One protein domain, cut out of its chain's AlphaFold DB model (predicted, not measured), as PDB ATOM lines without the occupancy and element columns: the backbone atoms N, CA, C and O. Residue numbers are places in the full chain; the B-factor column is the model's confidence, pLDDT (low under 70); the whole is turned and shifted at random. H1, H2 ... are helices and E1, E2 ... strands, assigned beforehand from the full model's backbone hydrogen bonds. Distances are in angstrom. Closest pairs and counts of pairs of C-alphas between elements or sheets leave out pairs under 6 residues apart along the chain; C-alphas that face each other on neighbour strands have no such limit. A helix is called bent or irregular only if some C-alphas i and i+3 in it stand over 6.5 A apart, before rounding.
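AT A GLANCE: This is residues 2 to 129 of the 298 residues of the protein "Thioredoxin" of Calidithermus terrae (UniProt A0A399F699). What is the main picture? A twisted wall of six strands has helices over one face, and its other face is bare: H3 runs along E3, H1 is over the edge strand E4, and H4 packs on both helices. It forms two layers, H1, H2, H3 and H4 on one face of the sheet, though H2 stands at the sheet's level. What is it made of? The printed part has 128 residues with four named helices and six named strands, in the order H1 H2 E1 E2 E3 H3 H4 E4 E5 E6, class mixed; the sheet, E1 E2 E3 E6 E5 E4, is antiparallel. It is compact, with a radius of gyration of the C-alphas of 13.4 A and spans of 38 by 30 by 23 A.

IN THESE COORDINATES: Where are the strands? E1 is residues 38 to 41, E2 44 to 51 (23.4 A), E3 54 to 63 (27.2 A), E4 104 to 108, E5 112 to 118 (19.9 A) and E6 121 to 128 (23.1 A). E6 ends at C-alpha 128 (197.870, 169.753, 128.440). Where are the helices? H1 is residues 2 to 12 (14.9 A), beginning at C-alpha 2 (189.933, 147.589, 126.097); H2 is 23 to 29, H3 67 to 78 (16.2 A) and H4 83 to 98 (18.7 A).

HOW THE PARTS SIT: How is the sheet joined? E1 E2 E3 and E4 E5 E6 are meanders, each strand the antiparallel neighbour of the one before. Within hydrogen-bond range are N 39 and O 46 (2.8 A) for E1 and E2, N 47 and O 59 (2.8 A) for E2 and E3, N 60 and O 124 (2.8 A) for E3 and E6, N 115 and O 125 (2.8 A) for E6 and E5, and N 106 and O 114 (2.8 A) for E5 and E4. E3 bends by 57 degrees at residue 57. How do H3 and H1 stand? H3 lies over E3 at a height of 8.4 A over the sheet, along the strands, at 3 degrees on the local plane; their closest C-alphas are Tyr 60 and Ala 70, 6.7 A. On the same face, H1 lies over E4 at a height of 8.3 A, closest at the C-alphas of Gly 8 and Val 106, 6.1 A. What of H4 and H2? H4 touches H3 (C-alphas of Gly 71 and Arg 84, 4.0 A) at a steep tilt of 51 degrees, and H1 (Val 10 and Ala 86, 6.2 A) at a shallow tilt of 8 degrees, opposite ways in both pairs; it is irregular, with C-alphas 93 and 96 8.1 A apart. H2 and H3 only just touch, with 3 pairs of C-alphas within 8 A, the closest Ala 29 and Ala 76, 5.8 A, and H3 does so with residues 76 to 77 alone. Are the helix backbones complete? Every O i to N i+4 pair is within hydrogen-bond range in H1, H2 and H3, and 10 of 12 in H4.

THE WHOLE: How large is it? The two C-alphas farthest apart, Asn 52 and Gly 96, are 40.1 A apart. Is the chain interrupted? The printed part has no cut, and no link is long; H1 to H2 and H2 to E1 are short, the others tight. Where is confidence low? Residues 12 to 20 and 109 to 110 are under 70; the mean pLDDT of the printed part is 86.3.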
ATOM      1  N   ARG A   2     190.952 147.396 127.164       78.44
ATOM      2  CA  ARG A   2     189.933 147.589 126.097       78.44
ATOM      3  C   ARG A   2     189.156 148.919 126.166       78.44
ATOM      4  O   ARG A   2     188.938 149.551 125.143       78.44
ATOM      5  N   LEU A   3     188.791 149.358 127.373       76.94
ATOM      6  CA  LEU A   3     188.045 150.603 127.613       76.94
ATOM      7  C   LEU A   3     188.830 151.861 127.193       76.94
ATOM      8  O   LEU A   3     188.270 152.750 126.560       76.94
ATOM      9  N   VAL A   4     190.133 151.886 127.501       75.00
ATOM     10  CA  VAL A   4     191.084 152.957 127.151       75.00
ATOM     11  C   VAL A   4     191.298 152.997 125.638       75.00
ATOM     12  O   VAL A   4     191.209 154.060 125.042       75.00
ATOM     13  N   PHE A   5     191.502 151.837 125.003       76.81
ATOM     14  CA  PHE A   5     191.668 151.746 123.547       76.81
ATOM     15  C   PHE A   5     190.445 152.253 122.776       76.81
ATOM     16  O   PHE A   5     190.595 153.018 121.830       76.81
ATOM     17  N   LEU A   6     189.237 151.863 123.193       77.62
ATOM     18  CA  LEU A   6     187.998 152.320 122.558       77.62
ATOM     19  C   LEU A   6     187.774 153.826 122.746       77.62
ATOM     20  O   LEU A   6     187.334 154.490 121.814       77.62
ATOM     21  N   LEU A   7     188.107 154.373 123.922       77.12
ATOM     22  CA  LEU A   7     188.041 155.818 124.154       77.12
ATOM     23  C   LEU A   7     189.073 156.564 123.305       77.12
ATOM     24  O   LEU A   7     188.750 157.586 122.715       77.12
ATOM     25  N   GLY A   8     190.287 156.017 123.197       73.44
ATOM     26  CA  GLY A   8     191.304 156.504 122.276       73.44
ATOM     27  C   GLY A   8     190.764 156.556 120.849       73.44
ATOM     28  O   GLY A   8     190.790 157.615 120.245       73.44
ATOM     29  N   ALA A   9     190.171 155.475 120.337       74.31
ATOM     30  CA  ALA A   9     189.596 155.433 118.986       74.31
ATOM     31  C   ALA A   9     188.527 156.514 118.732       74.31
ATOM     32  O   ALA A   9     188.505 157.105 117.656       74.31
ATOM     33  N   VAL A  10     187.689 156.822 119.730       74.75
ATOM     34  CA  VAL A  10     186.692 157.910 119.653       74.75
ATOM     35  C   VAL A  10     187.349 159.288 119.515       74.75
ATOM     36  O   VAL A  10     186.780 160.170 118.880       74.75
ATOM     37  N   LEU A  11     188.536 159.469 120.098       72.50
ATOM     38  CA  LEU A  11     189.266 160.740 120.128       72.50
ATOM     39  C   LEU A  11     190.392 160.829 119.078       72.50
ATOM     40  O   LEU A  11     190.937 161.908 118.870       72.50
ATOM     41  N   LEU A  12     190.754 159.712 118.436       59.84
ATOM     42  CA  LEU A  12     191.855 159.593 117.467       59.84
ATOM     43  C   LEU A  12     191.488 160.111 116.071       59.84
ATOM     44  O   LEU A  12     192.364 160.540 115.322       59.84
ATOM     45  N   GLY A  13     190.208 160.072 115.699       51.69
ATOM     46  CA  GLY A  13     189.753 160.646 114.440       51.69
ATOM     47  C   GLY A  13     189.727 162.170 114.529       51.69
ATOM     48  O   GLY A  13     188.895 162.713 115.250       51.69
ATOM     49  N   LEU A  14     190.551 162.844 113.717       51.56
ATOM     50  CA  LEU A  14     190.423 164.273 113.367       51.56
ATOM     51  C   LEU A  14     191.032 165.261 114.376       51.56
ATOM     52  O   LEU A  14     190.432 166.276 114.732       51.56
ATOM     53  N   ALA A  15     192.264 164.968 114.785       44.94
ATOM     54  CA  ALA A  15     193.128 165.846 115.560       44.94
ATOM     55  C   ALA A  15     193.447 167.164 114.830       44.94
ATOM     56  O   ALA A  15     194.435 167.295 114.113       44.94
ATOM     57  N   GLN A  16     192.584 168.153 115.006       51.28
ATOM     58  CA  GLN A  16     193.045 169.512 115.239       51.28
ATOM     59  C   GLN A  16     192.403 169.953 116.540       51.28
ATOM     60  O   GLN A  16     191.400 170.663 116.533       51.28
ATOM     61  N   ALA A  17     192.932 169.474 117.664       50.50
ATOM     62  CA  ALA A  17     192.476 169.923 118.960       50.50
ATOM     63  C   ALA A  17     192.587 171.451 118.994       50.50
ATOM     64  O   ALA A  17     193.668 172.042 118.939       50.50
ATOM     65  N   GLN A  18     191.434 172.107 119.106       53.88
ATOM     66  CA  GLN A  18     191.314 173.557 119.206       53.88
ATOM     67  C   GLN A  18     191.749 174.101 120.581       53.88
ATOM     68  O   GLN A  18     191.373 175.195 121.011       53.88
ATOM     69  N   LEU A  19     192.614 173.379 121.281       61.16
ATOM     70  CA  LEU A  19     193.062 173.698 122.629       61.16
ATOM     71  C   LEU A  19     194.258 174.641 122.593       61.16
ATOM     72  O   LEU A  19     195.339 174.363 123.084       61.16
ATOM     73  N   THR A  20     194.028 175.765 121.943       64.56
ATOM     74  CA  THR A  20     194.720 177.044 122.087       64.56
ATOM     75  C   THR A  20     193.825 178.154 121.521       64.56
ATOM     76  O   THR A  20     194.273 179.287 121.415       64.56
ATOM     77  N   TYR A  21     192.573 177.894 121.115       74.00
ATOM     78  CA  TYR A  21     191.703 178.910 120.521       74.00
ATOM     79  C   TYR A  21     191.215 179.929 121.555       74.00
ATOM     80  O   TYR A  21     191.241 179.649 122.758       74.00
ATOM     81  N   PRO A  22     190.770 181.119 121.110       85.38
ATOM     82  CA  PRO A  22     190.164 182.100 121.997       85.38
ATOM     83  C   PRO A  22     189.004 181.493 122.797       85.38
ATOM     84  O   PRO A  22     188.140 180.816 122.239       85.38
ATOM     85  N   VAL A  23     188.950 181.777 124.098       88.81
ATOM     86  CA  VAL A  23     187.866 181.336 124.997       88.81
ATOM     87  C   VAL A  23     186.496 181.780 124.474       88.81
ATOM     88  O   VAL A  23     185.513 181.058 124.612       88.81
ATOM     89  N   GLU A  24     186.439 182.940 123.821       89.25
ATOM     90  CA  GLU A  24     185.236 183.490 123.192       89.25
ATOM     91  C   GLU A  24     184.684 182.584 122.087       89.25
ATOM     92  O   GLU A  24     183.473 182.403 121.988       89.25
ATOM     93  N   GLN A  25     185.555 181.964 121.286       88.44
ATOM     94  CA  GLN A  25     185.134 181.034 120.240       88.44
ATOM     95  C   GLN A  25     184.542 179.756 120.840       88.44
ATOM     96  O   GLN A  25     183.517 179.273 120.364       88.44
ATOM     97  N   PHE A  26     185.144 179.246 121.916       90.69
ATOM     98  CA  PHE A  26     184.608 178.100 122.650       90.69
ATOM     99  C   PHE A  26     183.258 178.412 123.302       90.69
ATOM    100  O   PHE A  26     182.315 177.636 123.177       90.69
ATOM    101  N   ALA A  27     183.133 179.578 123.937       91.81
ATOM    102  CA  ALA A  27     181.876 180.028 124.523       91.81
ATOM    103  C   ALA A  27     180.781 180.197 123.458       91.81
ATOM    104  O   ALA A  27     179.656 179.743 123.659       91.81
ATOM    105  N   LYS A  28     181.127 180.757 122.290       91.25
ATOM    106  CA  LYS A  28     180.222 180.873 121.137       91.25
ATOM    107  C   LYS A  28     179.751 179.507 120.639       91.25
ATOM    108  O   LYS A  28     178.566 179.354 120.371       91.25
ATOM    109  N   ALA A  29     180.643 178.518 120.553       89.94
ATOM    110  CA  ALA A  29     180.293 177.155 120.143       89.94
ATOM    111  C   ALA A  29     179.325 176.455 121.116       89.94
ATOM    112  O   ALA A  29     178.615 175.534 120.718       89.94
ATOM    113  N   LEU A  30     179.288 176.895 122.376       91.88
ATOM    114  CA  LEU A  30     178.349 176.417 123.392       91.88
ATOM    115  C   LEU A  30     177.150 177.345 123.603       91.88
ATOM    116  O   LEU A  30     176.313 177.044 124.448       91.88
ATOM    117  N   GLU A  31     177.065 178.457 122.871       92.50
ATOM    118  CA  GLU A  31     176.028 179.481 123.041       92.50
ATOM    119  C   GLU A  31     175.944 180.020 124.486       92.50
ATOM    120  O   GLU A  31     174.879 180.379 124.987       92.50
ATOM    121  N   VAL A  32     177.090 180.101 125.171       90.31
ATOM    122  CA  VAL A  32     177.211 180.656 126.529       90.31
ATOM    123  C   VAL A  32     178.018 181.951 126.526       90.31
ATOM    124  O   VAL A  32     178.816 182.220 125.628       90.31
ATOM    125  N   ARG A  33     177.841 182.774 127.563       85.12
ATOM    126  CA  ARG A  33     178.686 183.958 127.777       85.12
ATOM    127  C   ARG A  33     179.996 183.548 128.456       85.12
ATOM    128  O   ARG A  33     179.975 182.865 129.475       85.12
ATOM    129  N   ALA A  34     181.125 184.022 127.928       81.81
ATOM    130  CA  ALA A  34     182.463 183.793 128.478       81.81
ATOM    131  C   ALA A  34     182.745 184.654 129.729       81.81
ATOM    132  O   ALA A  34     183.656 185.479 129.737       81.81
ATOM    133  N   THR A  35     181.945 184.510 130.788       81.56
ATOM    134  CA  THR A  35     182.110 185.277 132.035       81.56
ATOM    135  C   THR A  35     182.689 184.399 133.140       81.56
ATOM    136  O   THR A  35     182.045 183.450 133.585       81.56
ATOM    137  N   GLY A  36     183.899 184.726 133.604       86.00
ATOM    138  CA  GLY A  36     184.607 183.950 134.627       86.00
ATOM    139  C   GLY A  36     185.078 182.575 134.134       86.00
ATOM    140  O   GLY A  36     185.067 182.286 132.939       86.00
ATOM    141  N   SER A  37     185.507 181.723 135.068       90.25
ATOM    142  CA  SER A  37     186.086 180.394 134.803       90.25
ATOM    143  C   SER A  37     185.114 179.228 135.017       90.25
ATOM    144  O   SER A  37     185.506 178.075 134.864       90.25
ATOM    145  N   SER A  38     183.858 179.497 135.387       94.19
ATOM    146  CA  SER A  38     182.839 178.475 135.646       94.19
ATOM    147  C   SER A  38     181.516 178.891 135.021       94.19
ATOM    148  O   SER A  38     180.932 179.900 135.410       94.19
ATOM    149  N   TRP A  39     181.032 178.095 134.075       94.19
ATOM    150  CA  TRP A  39     179.841 178.365 133.280       94.19
ATOM    151  C   TRP A  39     178.774 177.306 133.559       94.19
ATOM    152  O   TRP A  39     179.065 176.108 133.617       94.19
ATOM    153  N   ALA A  40     177.532 177.749 133.734       93.62
ATOM    154  CA  ALA A  40     176.382 176.854 133.750       93.62
ATOM    155  C   ALA A  40     176.052 176.420 132.316       93.62
ATOM    156  O   ALA A  40     176.035 177.247 131.405       93.62
ATOM    157  N   TYR A  41     175.777 175.131 132.124       94.19
ATOM    158  CA  TYR A  41     175.392 174.569 130.832       94.19
ATOM    159  C   TYR A  41     174.259 173.558 131.028       94.19
ATOM    160  O   TYR A  41     174.482 172.366 131.247       94.19
ATOM    161  N   GLY A  42     173.019 174.056 131.042       92.06
ATOM    162  CA  GLY A  42     171.872 173.286 131.529       92.06
ATOM    163  C   GLY A  42     172.050 172.914 133.006       92.06
ATOM    164  O   GLY A  42     172.327 173.775 133.834       92.06
ATOM    165  N   SER A  43     171.925 171.625 133.327       93.25
ATOM    166  CA  SER A  43     172.198 171.068 134.662       93.25
ATOM    167  C   SER A  43     173.676 170.730 134.900       93.25
ATOM    168  O   SER A  43     174.030 170.237 135.972       93.25
ATOM    169  N   ALA A  44     174.543 170.971 133.912       96.56
ATOM    170  CA  ALA A  44     175.972 170.729 134.007       96.56
ATOM    171  C   ALA A  44     176.758 172.008 134.327       96.56
ATOM    172  O   ALA A  44     176.282 173.138 134.184       96.56
ATOM    173  N   ARG A  45     178.009 171.811 134.734       96.75
ATOM    174  CA  ARG A  45     179.003 172.853 134.964       96.75
ATOM    175  C   ARG A  45     180.197 172.631 134.043       96.75
ATOM    176  O   ARG A  45     180.771 171.543 134.026       96.75
ATOM    177  N   VAL A  46     180.589 173.682 133.330       97.00
ATOM    178  CA  VAL A  46     181.808 173.732 132.518       97.00
ATOM    179  C   VAL A  46     182.798 174.661 133.202       97.00
ATOM    180  O   VAL A  46     182.485 175.813 133.476       97.00
ATOM    181  N   GLN A  47     183.991 174.166 133.499       96.12
ATOM    182  CA  GLN A  47     185.090 174.962 134.025       96.12
ATOM    183  C   GLN A  47     186.122 175.193 132.933       96.12
ATOM    184  O   GLN A  47     186.517 174.261 132.232       96.12
ATOM    185  N   VAL A  48     186.570 176.436 132.813       93.50
ATOM    186  CA  VAL A  48     187.539 176.869 131.813       93.50
ATOM    187  C   VAL A  48     188.689 177.573 132.504       93.50
ATOM    188  O   VAL A  48     188.501 178.555 133.221       93.50
ATOM    189  N   GLN A  49     189.898 177.091 132.250       91.31
ATOM    190  CA  GLN A  49     191.117 177.838 132.524       91.31
ATOM    191  C   GLN A  49     191.658 178.370 131.207       91.31
ATOM    192  O   GLN A  49     191.628 177.672 130.187       91.31
ATOM    193  N   SER A  50     192.162 179.598 131.243       88.19
ATOM    194  CA  SER A  50     192.691 180.266 130.063       88.19
ATOM    195  C   SER A  50     194.074 180.839 130.313       88.19
ATOM    196  O   SER A  50     194.378 181.262 131.425       88.19
ATOM    197  N   LEU A  51     194.880 180.885 129.258       85.62
ATOM    198  CA  LEU A  51     196.162 181.580 129.218       85.62
ATOM    199  C   LEU A  51     196.107 182.569 128.064       85.62
ATOM    200  O   LEU A  51     195.828 182.171 126.937       85.62
ATOM    201  N   ASN A  52     196.326 183.856 128.331       83.25
ATOM    202  CA  ASN A  52     196.232 184.915 127.318       83.25
ATOM    203  C   ASN A  52     194.920 184.850 126.508       83.25
ATOM    204  O   ASN A  52     194.931 184.901 125.279       83.25
ATOM    205  N   LYS A  53     193.783 184.694 127.207       85.75
ATOM    206  CA  LYS A  53     192.431 184.551 126.628       85.75
ATOM    207  C   LYS A  53     192.236 183.324 125.727       85.75
ATOM    208  O   LYS A  53     191.226 183.235 125.031       85.75
ATOM    209  N   ARG A  54     193.166 182.369 125.735       84.50
ATOM    210  CA  ARG A  54     193.090 181.109 124.987       84.50
ATOM    211  C   ARG A  54     192.783 179.946 125.914       84.50
ATOM    212  O   ARG A  54     193.226 179.951 127.059       84.50
ATOM    213  N   LEU A  55     192.034 178.960 125.427       84.06
ATOM    214  CA  LEU A  55     191.740 177.745 126.181       84.06
ATOM    215  C   LEU A  55     193.029 177.043 126.612       84.06
ATOM    216  O   LEU A  55     193.900 176.771 125.788       84.06
ATOM    217  N   TYR A  56     193.116 176.745 127.907       86.81
ATOM    218  CA  TYR A  56     194.199 175.971 128.504       86.81
ATOM    219  C   TYR A  56     193.690 174.645 129.061       86.81
ATOM    220  O   TYR A  56     194.205 173.593 128.709       86.81
ATOM    221  N   LYS A  57     192.647 174.682 129.895       90.62
ATOM    222  CA  LYS A  57     192.007 173.486 130.452       90.62
ATOM    223  C   LYS A  57     190.500 173.630 130.363       90.62
ATOM    224  O   LYS A  57     189.965 174.685 130.698       90.62
ATOM    225  N   VAL A  58     189.831 172.553 129.972       93.19
ATOM    226  CA  VAL A  58     188.372 172.441 130.027       93.19
ATOM    227  C   VAL A  58     188.020 171.300 130.967       93.19
ATOM    228  O   VAL A  58     188.664 170.252 130.973       93.19
ATOM    229  N   SER A  59     187.021 171.492 131.815       96.19
ATOM    230  CA  SER A  59     186.470 170.418 132.637       96.19
ATOM    231  C   SER A  59     184.955 170.492 132.635       96.19
ATOM    232  O   SER A  59     184.375 171.571 132.602       96.19
ATOM    233  N   TYR A  60     184.314 169.336 132.649       97.75
ATOM    234  CA  TYR A  60     182.870 169.186 132.638       97.75
ATOM    235  C   TYR A  60     182.451 168.330 133.821       97.75
ATOM    236  O   TYR A  60     183.097 167.327 134.124       97.75
ATOM    237  N   GLN A  61     181.337 168.692 134.442       98.06
ATOM    238  CA  GLN A  61     180.636 167.847 135.396       98.06
ATOM    239  C   GLN A  61     179.131 168.006 135.194       98.06
ATOM    240  O   GLN A  61     178.613 169.119 135.252       98.06
ATOM    241  N   GLY A  62     178.422 166.903 134.992       97.50
ATOM    242  CA  GLY A  62     176.976 166.921 134.810       97.50
ATOM    243  C   GLY A  62     176.326 165.567 135.085       97.50
ATOM    244  O   GLY A  62     177.013 164.617 135.478       97.50
ATOM    245  N   PRO A  63     175.004 165.464 134.891       95.94
ATOM    246  CA  PRO A  63     174.267 164.236 135.155       95.94
ATOM    247  C   PRO A  63     174.797 163.044 134.350       95.94
ATOM    248  O   PRO A  63     175.052 163.143 133.150       95.94
ATOM    249  N   ALA A  64     174.927 161.888 135.004       93.50
ATOM    250  CA  ALA A  64     175.407 160.656 134.370       93.50
ATOM    251  C   ALA A  64     174.475 160.125 133.261       93.50
ATOM    252  O   ALA A  64     174.916 159.396 132.375       93.50
ATOM    253  N   ASN A  65     173.189 160.484 133.308       91.75
ATOM    254  CA  ASN A  65     172.172 160.081 132.336       91.75
ATOM    255  C   ASN A  65     172.117 160.975 131.084       91.75
ATOM    256  O   ASN A  65     171.389 160.642 130.153       91.75
ATOM    257  N   ASP A  66     172.905 162.054 131.028       93.75
ATOM    258  CA  ASP A  66     172.997 162.943 129.867       93.75
ATOM    259  C   ASP A  66     174.444 163.070 129.348       93.75
ATOM    260  O   ASP A  66     175.094 164.115 129.463       93.75
ATOM    261  N   PRO A  67     174.990 161.999 128.743       94.62
ATOM    262  CA  PRO A  67     176.297 162.069 128.100       94.62
ATOM    263  C   PRO A  67     176.290 162.900 126.807       94.62
ATOM    264  O   PRO A  67     177.359 163.203 126.281       94.62
ATOM    265  N   GLY A  68     175.108 163.282 126.302       95.38
ATOM    266  CA  GLY A  68     174.963 164.159 125.143       95.38
ATOM    267  C   GLY A  68     175.569 165.528 125.422       95.38
ATOM    268  O   GLY A  68     176.468 165.938 124.690       95.38
ATOM    269  N   ARG A  69     175.171 166.156 126.542       95.56
ATOM    270  CA  ARG A  69     175.719 167.435 127.040       95.56
ATOM    271  C   ARG A  69     177.238 167.435 127.162       95.56
ATOM    272  O   ARG A  69     177.901 168.362 126.701       95.56
ATOM    273  N   ALA A  70     177.798 166.369 127.727       96.00
ATOM    274  CA  ALA A  70     179.244 166.202 127.825       96.00
ATOM    275  C   ALA A  70     179.907 166.148 126.435       96.00
ATOM    276  O   ALA A  70     180.924 166.801 126.204       96.00
ATOM    277  N   GLY A  71     179.298 165.425 125.490       94.50
ATOM    278  CA  GLY A  71     179.749 165.367 124.100       94.50
ATOM    279  C   GLY A  71     179.728 166.724 123.392       94.50
ATOM    280  O   GLY A  71     180.604 166.980 122.575       94.50
ATOM    281  N   GLU A  72     178.781 167.615 123.710       94.88
ATOM    282  CA  GLU A  72     178.730 168.985 123.162       94.88
ATOM    283  C   GLU A  72     179.946 169.806 123.596       94.88
ATOM    284  O   GLU A  72     180.620 170.406 122.762       94.88
ATOM    285  N   VAL A  73     180.250 169.775 124.896       94.50
ATOM    286  CA  VAL A  73     181.384 170.494 125.488       94.50
ATOM    287  C   VAL A  73     182.707 169.950 124.961       94.50
ATOM    288  O   VAL A  73     183.592 170.727 124.606       94.50
ATOM    289  N   LEU A  74     182.832 168.626 124.850       92.00
ATOM    290  CA  LEU A  74     184.029 167.994 124.308       92.00
ATOM    291  C   LEU A  74     184.225 168.317 122.819       92.00
ATOM    292  O   LEU A  74     185.326 168.684 122.416       92.00
ATOM    293  N   ALA A  75     183.161 168.243 122.015       89.81
ATOM    294  CA  ALA A  75     183.194 168.597 120.598       89.81
ATOM    295  C   ALA A  75     183.590 170.063 120.382       89.81
ATOM    296  O   ALA A  75     184.410 170.348 119.513       89.81
ATOM    297  N   ALA A  76     183.064 170.983 121.196       90.19
ATOM    298  CA  ALA A  76     183.443 172.392 121.151       90.19
ATOM    299  C   ALA A  76     184.909 172.615 121.564       90.19
ATOM    300  O   ALA A  76     185.603 173.400 120.926       90.19
ATOM    301  N   ALA A  77     185.400 171.912 122.590       87.69
ATOM    302  CA  ALA A  77     186.783 172.052 123.057       87.69
ATOM    303  C   ALA A  77     187.800 171.503 122.042       87.69
ATOM    304  O   ALA A  77     188.902 172.033 121.907       87.69
ATOM    305  N   LEU A  78     187.419 170.449 121.319       83.19
ATOM    306  CA  LEU A  78     188.235 169.821 120.282       83.19
ATOM    307  C   LEU A  78     188.001 170.418 118.890       83.19
ATOM    308  O   LEU A  78     188.754 170.106 117.978       83.19
ATOM    309  N   GLY A  79     186.987 171.271 118.711       80.00
ATOM    310  CA  GLY A  79     186.630 171.845 117.413       80.00
ATOM    311  C   GLY A  79     186.066 170.864 116.397       80.00
ATOM    312  O   GLY A  79     186.120 171.134 115.200       80.00
ATOM    313  N   ASN A  80     185.549 169.726 116.854       80.62
ATOM    314  CA  ASN A  80     185.058 168.668 115.987       80.62
ATOM    315  C   ASN A  80     183.635 168.246 116.388       80.62
ATOM    316  O   ASN A  80     183.460 167.468 117.332       80.62
ATOM    317  N   PRO A  81     182.608 168.689 115.640       84.06
ATOM    318  CA  PRO A  81     181.214 168.335 115.900       84.06
ATOM    319  C   PRO A  81     180.926 166.826 115.890       84.06
ATOM    320  O   PRO A  81     180.023 166.377 116.599       84.06
ATOM    321  N   GLN A  82     181.688 166.027 115.132       83.69
ATOM    322  CA  GLN A  82     181.457 164.580 115.002       83.69
ATOM    323  C   GLN A  82     181.711 163.826 116.319       83.69
ATOM    324  O   GLN A  82     181.099 162.785 116.570       83.69
ATOM    325  N   ILE A  83     182.539 164.389 117.209       86.06
ATOM    326  CA  ILE A  83     182.864 163.790 118.511       86.06
ATOM    327  C   ILE A  83     181.640 163.712 119.422       86.06
ATOM    328  O   ILE A  83     181.544 162.786 120.225       86.06
ATOM    329  N   ARG A  84     180.670 164.627 119.280       90.50
ATOM    330  CA  ARG A  84     179.490 164.692 120.156       90.50
ATOM    331  C   ARG A  84     178.771 163.345 120.236       90.50
ATOM    332  O   ARG A  84     178.559 162.816 121.327       90.50
ATOM    333  N   GLN A  85     178.401 162.790 119.081       89.56
ATOM    334  CA  GLN A  85     177.638 161.541 119.019       89.56
ATOM    335  C   GLN A  85     178.510 160.331 119.367       89.56
ATOM    336  O   GLN A  85     178.072 159.468 120.129       89.56
ATOM    337  N   ALA A  86     179.750 160.294 118.869       90.50
ATOM    338  CA  ALA A  86     180.684 159.202 119.134       90.50
ATOM    339  C   ALA A  86     180.993 159.065 120.636       90.50
ATOM    340  O   ALA A  86     180.921 157.966 121.191       90.50
ATOM    341  N   PHE A  87     181.249 160.183 121.321       93.06
ATOM    342  CA  PHE A  87     181.502 160.209 122.759       93.06
ATOM    343  C   PHE A  87     180.273 159.789 123.570       93.06
ATOM    344  O   PHE A  87     180.371 158.926 124.446       93.06
ATOM    345  N   ALA A  88     179.097 160.339 123.255       94.00
ATOM    346  CA  ALA A  88     177.870 159.968 123.948       94.00
ATOM    347  C   ALA A  88     177.540 158.474 123.767       94.00
ATOM    348  O   ALA A  88     177.162 157.803 124.730       94.00
ATOM    349  N   GLY A  89     177.724 157.943 122.553       93.62
ATOM    350  CA  GLY A  89     177.574 156.521 122.248       93.62
ATOM    351  C   GLY A  89     178.548 155.651 123.039       93.62
ATOM    352  O   GLY A  89     178.130 154.670 123.654       93.62
ATOM    353  N   TYR A  90     179.822 156.049 123.112       93.75
ATOM    354  CA  TYR A  90     180.835 155.364 123.913       93.75
ATOM    355  C   TYR A  90     180.456 155.293 125.396       93.75
ATOM    356  O   TYR A  90     180.486 154.205 125.976       93.75
ATOM    357  N   VAL A  91     180.069 156.417 126.013       94.56
ATOM    358  CA  VAL A  91     179.705 156.446 127.441       94.56
ATOM    359  C   VAL A  91     178.503 155.541 127.704       94.56
ATOM    360  O   VAL A  91     178.540 154.752 128.645       94.56
ATOM    361  N   LYS A  92     177.470 155.584 126.850       94.44
ATOM    362  CA  LYS A  92     176.288 154.714 126.973       94.44
ATOM    363  C   LYS A  92     176.649 153.235 126.847       94.44
ATOM    364  O   LYS A  92     176.285 152.447 127.715       94.44
ATOM    365  N   ALA A  93     177.406 152.869 125.813       94.19
ATOM    366  CA  ALA A  93     177.800 151.484 125.553       94.19
ATOM    367  C   ALA A  93     178.700 150.896 126.654       94.19
ATOM    368  O   ALA A  93     178.740 149.682 126.835       94.19
ATOM    369  N   ASN A  94     179.413 151.744 127.403       94.06
ATOM    370  CA  ASN A  94     180.388 151.315 128.405       94.06
ATOM    371  C   ASN A  94     180.024 151.712 129.846       94.06
ATOM    372  O   ASN A  94     180.837 151.508 130.749       94.06
ATOM    373  N   ALA A  95     178.820 152.235 130.100       92.69
ATOM    374  CA  ALA A  95     178.429 152.777 131.404       92.69
ATOM    375  C   ALA A  95     178.628 151.775 132.554       92.69
ATOM    376  O   ALA A  95     179.207 152.124 133.582       92.69
ATOM    377  N   GLY A  96     178.239 150.510 132.357       91.50
ATOM    378  CA  GLY A  96     178.428 149.450 133.355       91.50
ATOM    379  C   GLY A  96     179.899 149.142 133.667       91.50
ATOM    380  O   GLY A  96     180.218 148.738 134.778       91.50
ATOM    381  N   SER A  97     180.807 149.374 132.714       90.25
ATOM    382  CA  SER A  97     182.253 149.198 132.910       90.25
ATOM    383  C   SER A  97     182.954 150.442 133.457       90.25
ATOM    384  O   SER A  97     184.044 150.308 134.008       90.25
ATOM    385  N   LEU A  98     182.374 151.630 133.272       91.31
ATOM    386  CA  LEU A  98     182.918 152.906 133.746       91.31
ATOM    387  C   LEU A  98     182.485 153.212 135.186       91.31
ATOM    388  O   LEU A  98     183.272 153.756 135.960       91.31
ATOM    389  N   LYS A  99     181.246 152.862 135.554       91.69
ATOM    390  CA  LYS A  99     180.638 153.276 136.822       91.69
ATOM    391  C   LYS A  99     181.428 152.766 138.031       91.69
ATOM    392  O   LYS A  99     181.575 151.563 138.217       91.69
ATOM    393  N   GLY A 100     181.911 153.690 138.863       84.88
ATOM    394  CA  GLY A 100     182.585 153.374 140.131       84.88
ATOM    395  C   GLY A 100     183.998 152.791 139.999       84.88
ATOM    396  O   GLY A 100     184.589 152.422 141.008       84.88
ATOM    397  N   ARG A 101     184.565 152.724 138.786       86.94
ATOM    398  CA  ARG A 101     185.957 152.280 138.558       86.94
ATOM    399  C   ARG A 101     186.993 153.395 138.687       86.94
ATOM    400  O   ARG A 101     188.183 153.148 138.510       86.94
ATOM    401  N   GLY A 102     186.530 154.605 138.982       89.31
ATOM    402  CA  GLY A 102     187.348 155.800 138.950       89.31
ATOM    403  C   GLY A 102     187.673 156.249 137.517       89.31
ATOM    404  O   GLY A 102     187.039 155.822 136.548       89.31
ATOM    405  N   PRO A 103     188.647 157.150 137.383       91.31
ATOM    406  CA  PRO A 103     188.940 157.866 136.153       91.31
ATOM    407  C   PRO A 103     189.716 157.020 135.137       91.31
ATOM    408  O   PRO A 103     190.704 156.362 135.458       91.31
ATOM    409  N   VAL A 104     189.310 157.120 133.876       91.12
ATOM    410  CA  VAL A 104     190.001 156.584 132.704       91.12
ATOM    411  C   VAL A 104     190.716 157.732 132.002       91.12
ATOM    412  O   VAL A 104     190.073 158.706 131.619       91.12
ATOM    413  N   SER A 105     192.028 157.614 131.809       89.06
ATOM    414  CA  SER A 105     192.823 158.615 131.090       89.06
ATOM    415  C   SER A 105     193.264 158.098 129.725       89.06
ATOM    416  O   SER A 105     193.685 156.947 129.599       89.06
ATOM    417  N   VAL A 106     193.202 158.962 128.717       85.88
ATOM    418  CA  VAL A 106     193.774 158.752 127.383       85.88
ATOM    419  C   VAL A 106     194.514 160.009 126.945       85.88
ATOM    420  O   VAL A 106     194.056 161.125 127.184       85.88
ATOM    421  N   LYS A 107     195.650 159.820 126.276       78.69
ATOM    422  CA  LYS A 107     196.323 160.900 125.556       78.69
ATOM    423  C   LYS A 107     195.526 161.171 124.284       78.69
ATOM    424  O   LYS A 107     195.231 160.248 123.524       78.69
ATOM    425  N   VAL A 108     195.148 162.422 124.085       75.50
ATOM    426  CA  VAL A 108     194.562 162.915 122.844       75.50
ATOM    427  C   VAL A 108     195.702 163.454 121.995       75.50
ATOM    428  O   VAL A 108     196.686 163.985 122.522       75.50
ATOM    429  N   ALA A 109     195.575 163.300 120.681       59.94
ATOM    430  CA  ALA A 109     196.464 163.966 119.747       59.94
ATOM    431  C   ALA A 109     196.546 165.474 120.067       59.94
ATOM    432  O   ALA A 109     195.600 166.053 120.601       59.94
ATOM    433  N   ASP A 110     197.702 166.079 119.785       66.69
ATOM    434  CA  ASP A 110     198.060 167.468 120.117       66.69
ATOM    435  C   ASP A 110     198.510 167.724 121.568       66.69
ATOM    436  O   ASP A 110     198.595 168.871 122.016       66.69
ATOM    437  N   GLY A 111     198.887 166.675 122.302       72.62
ATOM    438  CA  GLY A 111     199.575 166.845 123.578       72.62
ATOM    439  C   GLY A 111     198.647 167.201 124.733       72.62
ATOM    440  O   GLY A 111     199.024 167.987 125.605       72.62
ATOM    441  N   PHE A 112     197.446 166.618 124.748       83.12
ATOM    442  CA  PHE A 112     196.484 166.765 125.836       83.12
ATOM    443  C   PHE A 112     196.147 165.425 126.488       83.12
ATOM    444  O   PHE A 112     196.052 164.388 125.840       83.12
ATOM    445  N   ASP A 113     195.913 165.469 127.790       86.44
ATOM    446  CA  ASP A 113     195.313 164.414 128.583       86.44
ATOM    447  C   ASP A 113     193.804 164.609 128.653       86.44
ATOM    448  O   ASP A 113     193.317 165.640 129.125       86.44
ATOM    449  N   PHE A 114     193.065 163.589 128.225       90.69
ATOM    450  CA  PHE A 114     191.639 163.476 128.471       90.69
ATOM    451  C   PHE A 114     191.390 162.458 129.576       90.69
ATOM    452  O   PHE A 114     191.721 161.280 129.451       90.69
ATOM    453  N   ARG A 115     190.779 162.915 130.666       93.44
ATOM    454  CA  ARG A 115     190.407 162.102 131.821       93.44
ATOM    455  C   ARG A 115     188.893 162.058 131.932       93.44
ATOM    456  O   ARG A 115     188.276 163.107 132.044       93.44
ATOM    457  N   LEU A 116     188.317 160.864 131.937       95.94
ATOM    458  CA  LEU A 116     186.881 160.596 131.993       95.94
ATOM    459  C   LEU A 116     186.531 159.825 133.261       95.94
ATOM    460  O   LEU A 116     187.148 158.805 133.541       95.94
ATOM    461  N   GLU A 117     185.491 160.234 133.974       96.44
ATOM    462  CA  GLU A 117     184.989 159.505 135.137       96.44
ATOM    463  C   GLU A 117     183.459 159.470 135.147       96.44
ATOM    464  O   GLU A 117     182.794 160.490 134.948       96.44
ATOM    465  N   LEU A 118     182.906 158.280 135.394       95.75
ATOM    466  CA  LEU A 118     181.477 158.059 135.582       95.75
ATOM    467  C   LEU A 118     181.241 157.548 137.009       95.75
ATOM    468  O   LEU A 118     181.529 156.396 137.329       95.75
ATOM    469  N   ALA A 119     180.709 158.410 137.866       92.38
ATOM    470  CA  ALA A 119     180.341 158.086 139.242       92.38
ATOM    471  C   ALA A 119     178.865 158.457 139.470       92.38
ATOM    472  O   ALA A 119     178.005 158.067 138.678       92.38
ATOM    473  N   ALA A 120     178.555 159.221 140.522       91.44
ATOM    474  CA  ALA A 120     177.249 159.873 140.654       91.44
ATOM    475  C   ALA A 120     176.989 160.854 139.492       91.44
ATOM    476  O   ALA A 120     175.868 160.966 139.004       91.44
ATOM    477  N   ASN A 121     178.056 161.498 139.012       95.50
ATOM    478  CA  ASN A 121     178.059 162.403 137.869       95.50
ATOM    479  C   ASN A 121     178.955 161.853 136.755       95.50
ATOM    480  O   ASN A 121     179.890 161.090 137.015       95.50
ATOM    481  N   LEU A 122     178.693 162.286 135.524       97.12
ATOM    482  CA  LEU A 122     179.647 162.189 134.427       97.12
ATOM    483  C   LEU A 122     180.567 163.406 134.489       97.12
ATOM    484  O   LEU A 122     180.098 164.546 134.498       97.12
ATOM    485  N   SER A 123     181.871 163.166 134.504       97.44
ATOM    486  CA  SER A 123     182.864 164.229 134.459       97.44
ATOM    487  C   SER A 123     183.974 163.920 133.474       97.44
ATOM    488  O   SER A 123     184.335 162.760 133.270       97.44
ATOM    489  N   PHE A 124     184.516 164.968 132.865       96.31
ATOM    490  CA  PHE A 124     185.775 164.861 132.148       96.31
ATOM    491  C   PHE A 124     186.649 166.089 132.373       96.31
ATOM    492  O   PHE A 124     186.155 167.175 132.674       96.31
ATOM    493  N   ALA A 125     187.951 165.919 132.183       94.31
ATOM    494  CA  ALA A 125     188.912 167.003 132.105       94.31
ATOM    495  C   ALA A 125     189.797 166.814 130.875       94.31
ATOM    496  O   ALA A 125     190.218 165.700 130.575       94.31
ATOM    497  N   LEU A 126     190.067 167.918 130.192       91.00
ATOM    498  CA  LEU A 126     190.957 168.012 129.051       91.00
ATOM    499  C   LEU A 126     192.019 169.060 129.390       91.00
ATOM    500  O   LEU A 126     191.695 170.238 129.563       91.00
ATOM    501  N   SER A 127     193.260 168.619 129.569       88.81
ATOM    502  CA  SER A 127     194.383 169.442 130.040       88.81
ATOM    503  C   SER A 127     195.666 169.115 129.283       88.81
ATOM    504  O   SER A 127     195.798 167.981 128.840       88.81
ATOM    505  N   PRO A 128     196.617 170.048 129.126       85.06
ATOM    506  CA  PRO A 128     197.870 169.753 128.440       85.06
ATOM    507  C   PRO A 128     198.680 168.702 129.186       85.06
ATOM    508  O   PRO A 128     198.535 168.556 130.402       85.06
ATOM    509  N   VAL A 129     199.570 168.030 128.458       84.12
ATOM    510  CA  VAL A 129     200.537 167.091 129.030       84.12
ATOM    511  C   VAL A 129     201.327 167.769 130.145       84.12
ATOM    512  O   VAL A 129     201.858 168.875 129.993       84.12
TER     513      VAL A 129